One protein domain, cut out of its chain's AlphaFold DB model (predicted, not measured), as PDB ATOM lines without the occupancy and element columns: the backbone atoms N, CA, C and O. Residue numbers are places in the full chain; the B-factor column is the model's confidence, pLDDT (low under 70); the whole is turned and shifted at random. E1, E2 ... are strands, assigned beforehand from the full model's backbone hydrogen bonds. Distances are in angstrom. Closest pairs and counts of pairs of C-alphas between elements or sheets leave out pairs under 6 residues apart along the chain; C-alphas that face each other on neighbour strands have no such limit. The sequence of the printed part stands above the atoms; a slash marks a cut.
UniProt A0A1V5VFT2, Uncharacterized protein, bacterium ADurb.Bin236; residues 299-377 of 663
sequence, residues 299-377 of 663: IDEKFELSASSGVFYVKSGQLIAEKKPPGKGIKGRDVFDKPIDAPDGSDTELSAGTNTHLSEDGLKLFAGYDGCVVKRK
ATOM      1  N   ILE A 299     353.972 269.194 390.192       88.94
ATOM      2  CA  ILE A 299     354.345 268.239 389.145       88.94
ATOM      3  C   ILE A 299     355.697 267.626 389.516       88.94
ATOM      4  O   ILE A 299     356.715 268.314 389.542       88.94
ATOM      5  N   ASP A 300     355.686 266.332 389.812       87.44
ATOM      6  CA  ASP A 300     356.864 265.508 390.052       87.44
ATOM      7  C   ASP A 300     357.318 264.887 388.725       87.44
ATOM      8  O   ASP A 300     356.688 263.973 388.190       87.44
ATOM      9  N   GLU A 301     358.428 265.379 388.186       87.06
ATOM     10  CA  GLU A 301     359.084 264.793 387.014       87.06
ATOM     11  C   GLU A 301     359.701 263.434 387.390       87.06
ATOM     12  O   GLU A 301     360.377 263.306 388.410       87.06
ATOM     13  N   LYS A 302     359.419 262.392 386.597       83.19
ATOM     14  CA  LYS A 302     359.799 260.991 386.884       83.19
ATOM     15  C   LYS A 302     360.995 260.499 386.080       83.19
ATOM     16  O   LYS A 302     361.417 259.358 386.239       83.19
ATOM     17  N   PHE A 303     361.555 261.357 385.240       72.81
ATOM     18  CA  PHE A 303     362.894 261.165 384.715       72.81
ATOM     19  C   PHE A 303     363.890 261.658 385.767       72.81
ATOM     20  O   PHE A 303     363.706 262.713 386.368       72.81
ATOM     21  N   GLU A 304     364.916 260.857 386.037       51.38
ATOM     22  CA  GLU A 304     365.925 261.151 387.048       51.38
ATOM     23  C   GLU A 304     366.701 262.407 386.627       51.38
ATOM     24  O   GLU A 304     367.661 262.328 385.861       51.38
ATOM     25  N   LEU A 305     366.273 263.587 387.096       47.38
ATOM     26  CA  LEU A 305     367.035 264.830 386.981       47.38
ATOM     27  C   LEU A 305     368.273 264.736 387.868       47.38
ATOM     28  O   LEU A 305     368.428 265.461 388.849       47.38
ATOM     29  N   SER A 306     369.219 263.878 387.497       44.81
ATOM     30  CA  SER A 306     370.588 264.260 387.746       44.81
ATOM     31  C   SER A 306     370.809 265.511 386.917       44.81
ATOM     32  O   SER A 306     370.689 265.499 385.688       44.81
ATOM     33  N   ALA A 307     371.148 266.599 387.590       46.41
ATOM     34  CA  ALA A 307     371.495 267.864 386.966       46.41
ATOM     35  C   ALA A 307     372.683 267.726 385.962       46.41
ATOM     36  O   ALA A 307     373.058 268.677 385.283       46.41
ATOM     37  N   SER A 308     373.264 266.526 385.826       46.81
ATOM     38  CA  SER A 308     374.290 266.136 384.856       46.81
ATOM     39  C   SER A 308     373.783 265.639 383.483       46.81
ATOM     40  O   SER A 308     374.572 265.609 382.533       46.81
ATOM     41  N   SER A 309     372.507 265.252 383.328       57.22
ATOM     42  CA  SER A 309     372.073 264.506 382.130       57.22
ATOM     43  C   SER A 309     371.470 265.344 381.009       57.22
ATOM     44  O   SER A 309     371.648 264.957 379.865       57.22
ATOM     45  N   GLY A 310     370.803 266.474 381.291       66.19
ATOM     46  CA  GLY A 310     370.312 267.480 380.318       66.19
ATOM     47  C   GLY A 310     369.288 267.042 379.249       66.19
ATOM     48  O   GLY A 310     368.453 267.839 378.830       66.19
ATOM     49  N   VAL A 311     369.349 265.796 378.796       80.88
ATOM     50  CA  VAL A 311     368.622 265.197 377.679       80.88
ATOM     51  C   VAL A 311     368.151 263.827 378.163       80.88
ATOM     52  O   VAL A 311     368.958 263.016 378.619       80.88
ATOM     53  N   PHE A 312     366.845 263.570 378.095       83.50
ATOM     54  CA  PHE A 312     366.237 262.369 378.670       83.50
ATOM     55  C   PHE A 312     365.578 261.528 377.591       83.50
ATOM     56  O   PHE A 312     364.602 261.953 376.974       83.50
ATOM     57  N   TYR A 313     366.097 260.321 377.395       86.75
ATOM     58  CA  TYR A 313     365.519 259.359 376.469       86.75
ATOM     59  C   TYR A 313     364.453 258.524 377.174       86.75
ATOM     60  O   TYR A 313     364.676 258.033 378.279       86.75
ATOM     61  N   VAL A 314     363.310 258.357 376.521       88.88
ATOM     62  CA  VAL A 314     362.175 257.578 377.019       88.88
ATOM     63  C   VAL A 314     361.733 256.549 375.992       88.88
ATOM     64  O   VAL A 314     361.916 256.731 374.784       88.88
ATOM     65  N   LYS A 315     361.150 255.459 376.487       90.31
ATOM     66  CA  LYS A 315     360.438 254.467 375.682       90.31
ATOM     67  C   LYS A 315     358.950 254.787 375.619       90.31
ATOM     68  O   LYS A 315     358.407 255.386 376.546       90.31
ATOM     69  N   SER A 316     358.285 254.367 374.546       92.69
ATOM     70  CA  SER A 316     356.824 254.425 374.458       92.69
ATOM     71  C   SER A 316     356.191 253.736 375.677       92.69
ATOM     72  O   SER A 316     356.638 252.673 376.106       92.69
ATOM     73  N   GLY A 317     355.192 254.383 376.277       90.19
ATOM     74  CA  GLY A 317     354.528 253.959 377.512       90.19
ATOM     75  C   GLY A 317     355.251 254.339 378.811       90.19
ATOM     76  O   GLY A 317     354.700 254.130 379.889       90.19
ATOM     77  N   GLN A 318     356.456 254.915 378.760       92.19
ATOM     78  CA  GLN A 318     357.185 255.312 379.968       92.19
ATOM     79  C   GLN A 318     356.560 256.549 380.631       92.19
ATOM     80  O   GLN A 318     356.191 257.512 379.958       92.19
ATOM     81  N   LEU A 319     356.478 256.538 381.965       90.44
ATOM     82  CA  LEU A 319     355.999 257.665 382.769       90.44
ATOM     83  C   LEU A 319     357.008 258.827 382.736       90.44
ATOM     84  O   LEU A 319     358.173 258.653 383.092       90.44
ATOM     85  N   ILE A 320     356.548 260.012 382.335       89.88
ATOM     86  CA  ILE A 320     357.347 261.242 382.228       89.88
ATOM     87  C   ILE A 320     357.169 262.113 383.475       89.88
ATOM     88  O   ILE A 320     358.152 262.587 384.043       89.88
ATOM     89  N   ALA A 321     355.927 262.337 383.904       90.75
ATOM     90  CA  ALA A 321     355.608 263.225 385.021       90.75
ATOM     91  C   ALA A 321     354.335 262.779 385.754       90.75
ATOM     92  O   ALA A 321     353.456 262.148 385.167       90.75
ATOM     93  N   GLU A 322     354.239 263.128 387.037       92.44
ATOM     94  CA  GLU A 322     353.094 262.864 387.909       92.44
ATOM     95  C   GLU A 322     352.689 264.143 388.651       92.44
ATOM     96  O   GLU A 322     353.491 264.745 389.360       92.44
ATOM     97  N   LYS A 323     351.436 264.563 388.513       92.31
ATOM     98  CA  LYS A 323     350.833 265.662 389.259       92.31
ATOM     99  C   LYS A 323     350.332 265.154 390.608       92.31
ATOM    100  O   LYS A 323     349.473 264.281 390.687       92.31
ATOM    101  N   LYS A 324     350.810 265.783 391.675       91.62
ATOM    102  CA  LYS A 324     350.184 265.769 392.994       91.62
ATOM    103  C   LYS A 324     349.084 266.834 393.014       91.62
ATOM    104  O   LYS A 324     349.407 268.003 392.782       91.62
ATOM    105  N   PRO A 325     347.814 266.458 393.237       89.00
ATOM    106  CA  PRO A 325     346.706 267.408 393.282       89.00
ATOM    107  C   PRO A 325     346.861 268.384 394.459       89.00
ATOM    108  O   PRO A 325     347.584 268.078 395.412       89.00
ATOM    109  N   PRO A 326     346.197 269.551 394.409       91.06
ATOM    110  CA  PRO A 326     346.254 270.511 395.500       91.06
ATOM    111  C   PRO A 326     345.583 269.944 396.756       91.06
ATOM    112  O   PRO A 326     344.571 269.241 396.690       91.06
ATOM    113  N   GLY A 327     346.154 270.267 397.910       89.25
ATOM    114  CA  GLY A 327     345.606 269.932 399.215       89.25
ATOM    115  C   GLY A 327     344.392 270.792 399.562       89.25
ATOM    116  O   GLY A 327     344.259 271.938 399.125       89.25
ATOM    117  N   LYS A 328     343.509 270.240 400.395       89.94
ATOM    118  CA  LYS A 328     342.401 270.987 401.000       89.94
ATOM    119  C   LYS A 328     342.923 271.884 402.118       89.94
ATOM    120  O   LYS A 328     343.748 271.445 402.918       89.94
ATOM    121  N   GLY A 329     342.421 273.113 402.188       89.19
ATOM    122  CA  GLY A 329     342.681 273.983 403.331       89.19
ATOM    123  C   GLY A 329     342.036 273.423 404.601       89.19
ATOM    124  O   GLY A 329     340.917 272.907 404.569       89.19
ATOM    125  N   ILE A 330     342.724 273.536 405.735       91.44
ATOM    126  CA  ILE A 330     342.186 273.151 407.043       91.44
ATOM    127  C   ILE A 330     341.569 274.393 407.674       91.44
ATOM    128  O   ILE A 330     342.263 275.382 407.930       91.44
ATOM    129  N   LYS A 331     340.254 274.347 407.913       92.44
ATOM    130  CA  LYS A 331     339.525 275.455 408.536       92.44
ATOM    131  C   LYS A 331     340.102 275.764 409.914       92.44
ATOM    132  O   LYS A 331     340.355 274.859 410.704       92.44
ATOM    133  N   GLY A 332     340.272 277.049 410.187       91.88
ATOM    134  CA  GLY A 332     340.557 277.549 411.524       91.88
ATOM    135  C   GLY A 332     339.270 277.874 412.275       91.88
ATOM    136  O   GLY A 332     338.163 277.632 411.789       91.88
ATOM    137  N   ARG A 333     339.416 278.500 413.437       94.88
ATOM    138  CA  ARG A 333     338.312 279.074 414.210       94.88
ATOM    139  C   ARG A 333     338.775 280.253 415.052       94.88
ATOM    140  O   ARG A 333     339.906 280.272 415.535       94.88
ATOM    141  N   ASP A 334     337.905 281.241 415.224       95.25
ATOM    142  CA  ASP A 334     338.174 282.393 416.085       95.25
ATOM    143  C   ASP A 334     337.942 282.073 417.578       95.25
ATOM    144  O   ASP A 334     337.608 280.947 417.954       95.25
ATOM    145  N   VAL A 335     338.137 283.058 418.463       95.38
ATOM    146  CA  VAL A 335     337.917 282.887 419.918       95.38
ATOM    147  C   VAL A 335     336.441 282.688 420.303       95.38
ATOM    148  O   VAL A 335     336.146 282.297 421.434       95.38
ATOM    149  N   PHE A 336     335.508 282.928 419.377       94.62
ATOM    150  CA  PHE A 336     334.069 282.696 419.540       94.62
ATOM    151  C   PHE A 336     333.638 281.314 419.020       94.62
ATOM    152  O   PHE A 336     332.439 281.040 418.963       94.62
ATOM    153  N   ASP A 337     334.598 280.456 418.644       93.69
ATOM    154  CA  ASP A 337     334.390 279.143 418.012       93.69
ATOM    155  C   ASP A 337     333.703 279.228 416.633       93.69
ATOM    156  O   ASP A 337     333.117 278.262 416.144       93.69
ATOM    157  N   LYS A 338     333.775 280.390 415.964       94.00
ATOM    158  CA  LYS A 338     333.265 280.537 414.596       94.00
ATOM    159  C   LYS A 338     334.305 280.019 413.604       94.00
ATOM    160  O   LYS A 338     335.464 280.438 413.681       94.00
ATOM    161  N   PRO A 339     333.920 279.151 412.650       93.00
ATOM    162  CA  PRO A 339     334.854 278.599 411.681       93.00
ATOM    163  C   PRO A 339     335.379 279.688 410.741       93.00
ATOM    164  O   PRO A 339     334.629 280.552 410.284       93.00
ATOM    165  N   ILE A 340     336.668 279.610 410.421       90.69
ATOM    166  CA  ILE A 340     337.338 280.460 409.438       90.69
ATOM    167  C   ILE A 340     337.797 279.564 408.298       90.69
ATOM    168  O   ILE A 340     338.647 278.692 408.487       90.69
ATOM    169  N   ASP A 341     337.242 279.784 407.112       90.88
ATOM    170  CA  ASP A 341     337.620 279.013 405.935       90.88
ATOM    171  C   ASP A 341     339.082 279.275 405.552       90.88
ATOM    172  O   ASP A 341     339.571 280.409 405.570       90.88
ATOM    173  N   ALA A 342     339.779 278.198 405.204       88.75
ATOM    174  CA  ALA A 342     341.101 278.258 404.609       88.75
ATOM    175  C   ALA A 342     340.973 278.148 403.086       88.75
ATOM    176  O   ALA A 342     340.141 277.374 402.608       88.75
ATOM    177  N   PRO A 343     341.790 278.880 402.314       87.44
ATOM    178  CA  PRO A 343     341.866 278.642 400.885       87.44
ATOM    179  C   PRO A 343     342.445 277.247 400.615       87.44
ATOM    180  O   PRO A 343     343.415 276.826 401.256       87.44
ATOM    181  N   ASP A 344     341.857 276.551 399.645       91.00
ATOM    182  CA  ASP A 344     342.447 275.345 399.069       91.00
ATOM    183  C   ASP A 344     343.745 275.695 398.329       91.00
ATOM    184  O   ASP A 344     343.959 276.839 397.910       91.00
ATOM    185  N   GLY A 345     344.616 274.702 398.167       87.06
ATOM    186  CA  GLY A 345     345.834 274.865 397.390       87.06
ATOM    187  C   GLY A 345     345.535 275.251 395.943       87.06
ATOM    188  O   GLY A 345     344.562 274.793 395.342       87.06
ATOM    189  N   SER A 346     346.385 276.091 395.358       88.38
ATOM    190  CA  SER A 346     346.265 276.445 393.943       88.38
ATOM    191  C   SER A 346     346.544 275.231 393.060       88.38
ATOM    192  O   SER A 346     347.566 274.562 393.246       88.38
ATOM    193  N   ASP A 347     345.682 274.980 392.077       88.25
ATOM    194  CA  ASP A 347     345.893 273.896 391.122       88.25
ATOM    195  C   ASP A 347     346.843 274.295 389.978       88.25
ATOM    196  O   ASP A 347     347.003 275.470 389.647       88.25
ATOM    197  N   THR A 348     347.496 273.309 389.367       87.00
ATOM    198  CA  THR A 348     348.321 273.453 388.160       87.00
ATOM    199  C   THR A 348     347.980 272.323 387.199       87.00
ATOM    200  O   THR A 348     347.994 271.149 387.572       87.00
ATOM    201  N   GLU A 349     347.648 272.660 385.955       85.94
ATOM    202  CA  GLU A 349     347.318 271.664 384.936       85.94
ATOM    203  C   GLU A 349     348.571 270.940 384.431       85.94
ATOM    204  O   GLU A 349     349.599 271.557 384.143       85.94
ATOM    205  N   LEU A 350     348.476 269.614 384.310       89.94
ATOM    206  CA  LEU A 350     349.475 268.796 383.634       89.94
ATOM    207  C   LEU A 350     349.052 268.654 382.171       89.94
ATOM    208  O   LEU A 350     348.067 267.984 381.876       89.94
ATOM    209  N   SER A 351     349.772 269.297 381.253       87.94
ATOM    210  CA  SER A 351     349.422 269.297 379.827       87.94
ATOM    211  C   SER A 351     350.251 268.285 379.030       87.94
ATOM    212  O   SER A 351     351.481 268.256 379.137       87.94
ATOM    213  N   ALA A 352     349.587 267.507 378.168       90.81
ATOM    214  CA  ALA A 352     350.244 266.665 377.168       90.81
ATOM    215  C   ALA A 352     350.624 267.477 375.924       90.81
ATOM    216  O   ALA A 352     349.793 268.167 375.335       90.81
ATOM    217  N   GLY A 353     351.886 267.379 375.513       89.81
ATOM    218  CA  GLY A 353     352.369 267.878 374.231       89.81
ATOM    219  C   GLY A 353     352.465 266.781 373.173       89.81
ATOM    220  O   GLY A 353     351.963 265.665 373.333       89.81
ATOM    221  N   THR A 354     353.156 267.085 372.077       90.31
ATOM    222  CA  THR A 354     353.321 266.165 370.947       90.31
ATOM    223  C   THR A 354     353.950 264.846 371.397       90.31
ATOM    224  O   THR A 354     354.949 264.844 372.116       90.31
ATOM    225  N   ASN A 355     353.395 263.720 370.936       92.69
ATOM    226  CA  ASN A 355     353.866 262.365 371.257       92.69
ATOM    227  C   ASN A 355     353.839 262.030 372.761       92.69
ATOM    228  O   ASN A 355     354.650 261.232 373.230       92.69
ATOM    229  N   THR A 356     352.909 262.619 373.515       93.69
ATOM    230  CA  THR A 356     352.618 262.265 374.913       93.69
ATOM    231  C   THR A 356     351.113 262.128 375.122       93.69
ATOM    232  O   THR A 356     350.333 262.627 374.313       93.69
ATOM    233  N   HIS A 357     350.699 261.437 376.181       94.50
ATOM    234  CA  HIS A 357     349.289 261.306 376.556       94.50
ATOM    235  C   HIS A 357     349.132 261.266 378.078       94.50
ATOM    236  O   HIS A 357     350.033 260.818 378.790       94.50
ATOM    237  N   LEU A 358     347.999 261.764 378.574       95.00
ATOM    238  CA  LEU A 358     347.656 261.747 379.997       95.00
ATOM    239  C   LEU A 358     346.925 260.450 380.365       95.00
ATOM    240  O   LEU A 358     346.273 259.842 379.516       95.00
ATOM    241  N   SER A 359     347.008 260.047 381.632       94.31
ATOM    242  CA  SER A 359     346.065 259.093 382.227       94.31
ATOM    243  C   SER A 359     344.644 259.662 382.267       94.31
ATOM    244  O   SER A 359     344.448 260.874 382.212       94.31
ATOM    245  N   GLU A 360     343.650 258.784 382.420       91.94
ATOM    246  CA  GLU A 360     342.229 259.162 382.513       91.94
ATOM    247  C   GLU A 360     341.937 260.155 383.649       91.94
ATOM    248  O   GLU A 360     341.090 261.030 383.505       91.94
ATOM    249  N   ASP A 361     342.671 260.054 384.762       89.94
ATOM    250  CA  ASP A 361     342.567 260.964 385.910       89.94
ATOM    251  C   ASP A 361     343.311 262.303 385.712       89.94
ATOM    252  O   ASP A 361     343.230 263.188 386.564       89.94
ATOM    253  N   GLY A 362     344.055 262.465 384.611       89.62
ATOM    254  CA  GLY A 362     344.868 263.648 384.322       89.62
ATOM    255  C   GLY A 362     346.078 263.841 385.245       89.62
ATOM    256  O   GLY A 362     346.720 264.892 385.196       89.62
ATOM    257  N   LEU A 363     346.406 262.860 386.095       92.00
ATOM    258  CA  LEU A 363     347.479 262.976 387.086       92.00
ATOM    259  C   LEU A 363     348.827 262.459 386.587       92.00
ATOM    260  O   LEU A 363     349.854 262.806 387.160       92.00
ATOM    261  N   LYS A 364     348.874 261.641 385.537       93.38
ATOM    262  CA  LYS A 364     350.115 261.051 385.021       93.38
ATOM    263  C   LYS A 364     350.271 261.343 383.541       93.38
ATOM    264  O   LYS A 364     349.305 261.299 382.789       93.38
ATOM    265  N   LEU A 365     351.502 261.612 383.123       94.19
ATOM    266  CA  LEU A 365     351.858 261.852 381.729       94.19
ATOM    267  C   LEU A 365     352.804 260.766 381.225       94.19
ATOM    268  O   LEU A 365     353.860 260.544 381.817       94.19
ATOM    269  N   PHE A 366     352.460 260.149 380.101       93.69
ATOM    270  CA  PHE A 366     353.203 259.051 379.493       93.69
ATOM    271  C   PHE A 366     353.754 259.426 378.116       93.69
ATOM    272  O   PHE A 366     353.164 260.211 377.367       93.69
ATOM    273  N   ALA A 367     354.888 258.828 377.762       92.75
ATOM    274  CA  ALA A 367     355.456 258.902 376.425       92.75
ATOM    275  C   ALA A 367     354.594 258.106 375.433       92.75
ATOM    276  O   ALA A 367     354.287 256.941 375.659       92.75
ATOM    277  N   GLY A 368     354.223 258.709 374.307       90.88
ATOM    278  CA  GLY A 368     353.559 258.004 373.207       90.88
ATOM    279  C   GLY A 368     354.538 257.263 372.290       90.88
ATOM    280  O   GLY A 368     354.158 256.295 371.641       90.88
ATOM    281  N   TYR A 369     355.807 257.677 372.255       88.75
ATOM    282  CA  TYR A 369     356.827 257.147 371.345       88.75
ATOM    283  C   TYR A 369     358.190 257.018 372.027       88.75
ATOM    284  O   TYR A 369     358.452 257.671 373.036       88.75
ATOM    285  N   ASP A 370     359.068 256.212 371.430       89.25
ATOM    286  CA  ASP A 370     360.496 256.207 371.740       89.25
ATOM    287  C   ASP A 370     361.132 257.519 371.264       89.25
ATOM    288  O   ASP A 370     360.969 257.917 370.106       89.25
ATOM    289  N   GLY A 371     361.884 258.191 372.131       89.44
ATOM    290  CA  GLY A 371     362.520 259.451 371.762       89.44
ATOM    291  C   GLY A 371     363.128 260.193 372.939       89.44
ATOM    292  O   GLY A 371     363.447 259.594 373.962       89.44
ATOM    293  N   CYS A 372     363.300 261.502 372.782       87.62
ATOM    294  CA  CYS A 372     363.795 262.391 373.824       87.62
ATOM    295  C   CYS A 372     362.686 263.312 374.336       87.62
ATOM    296  O   CYS A 372     361.986 263.943 373.543       87.62
ATOM    297  N   VAL A 373     362.563 263.438 375.656       88.12
ATOM    298  CA  VAL A 373     361.636 264.378 376.294       88.12
ATOM    299  C   VAL A 373     362.116 265.808 376.060       88.12
ATOM    300  O   VAL A 373     363.262 266.129 376.357       88.12
ATOM    301  N   VAL A 374     361.221 266.660 375.561       85.19
ATOM    302  CA  VAL A 374     361.398 268.104 375.391       85.19
ATOM    303  C   VAL A 374     360.361 268.809 376.258       85.19
ATOM    304  O   VAL A 374     359.162 268.598 376.079       85.19
ATOM    305  N   LYS A 375     360.802 269.690 377.160       83.19
ATOM    306  CA  LYS A 375     359.909 270.542 377.956       83.19
ATOM    307  C   LYS A 375     359.918 271.968 377.411       83.19
ATOM    308  O   LYS A 375     360.969 272.596 377.328       83.19
ATOM    309  N   ARG A 376     358.749 272.516 377.070       76.69
ATOM    310  CA  ARG A 376     358.587 273.925 376.667       76.69
ATOM    311  C   ARG A 376     357.380 274.531 377.372       76.69
ATOM    312  O   ARG A 376     356.271 274.038 377.224       76.69
ATOM    313  N   LYS A 377     357.597 275.614 378.131       78.44
ATOM    314  CA  LYS A 377     356.541 276.341 378.872       78.44
ATOM    315  C   LYS A 377     355.630 275.422 379.714       78.44
ATOM    316  O   LYS A 377     354.423 275.609 379.742       78.44
TER     317      LYS A 377
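This is residues 299 to 377 of the 663 residues of an uncharacterized protein of bacterium ADurb.Bin236 (UniProt A0A1V5VFT2). With little regular structure, a small four-stranded sheet and the strand pair E2 and E6 make a body at one end, while a thin arm, residues 325 to 355, runs far out and folds back, making the length. The printed part has 79 residues, 25 of them in strands E1 to E6, with no named helix: all strand. The sheet, order E1 - E3 - E5 - E4, is antiparallel. The whole is extended, radius of gyration of the C-alphas 18.3 A, spans 60 by 31 by 19 A.

E3 is residues 319 to 324, 14.3 A long. E1, 299 to 301, begins at C-alpha (354.345, 268.239, 389.145); E5 is 364 to 367, E4 356 to 358. E2 is 312 to 314; E6, 371 to 376, 15.8 A, ends at C-alpha (358.587, 273.925, 376.667).

Within hydrogen-bond range are N 300 and O 322 of E1 and E3, 2.7 A; N 320 and O 365 of E3 and E5, 2.8 A; N 366 and O 357 of hairpin E4 and E5, 2.8 A. E2 and E6 are antiparallel at 125 degrees, N 373 and O 312 2.8 A apart.

The farthest C-alphas, Phe 336 and Asp 370, are 60.7 A apart. The printed part has no cut; link E3 to E4 is long. Residues 304 to 310 have pLDDT under 70.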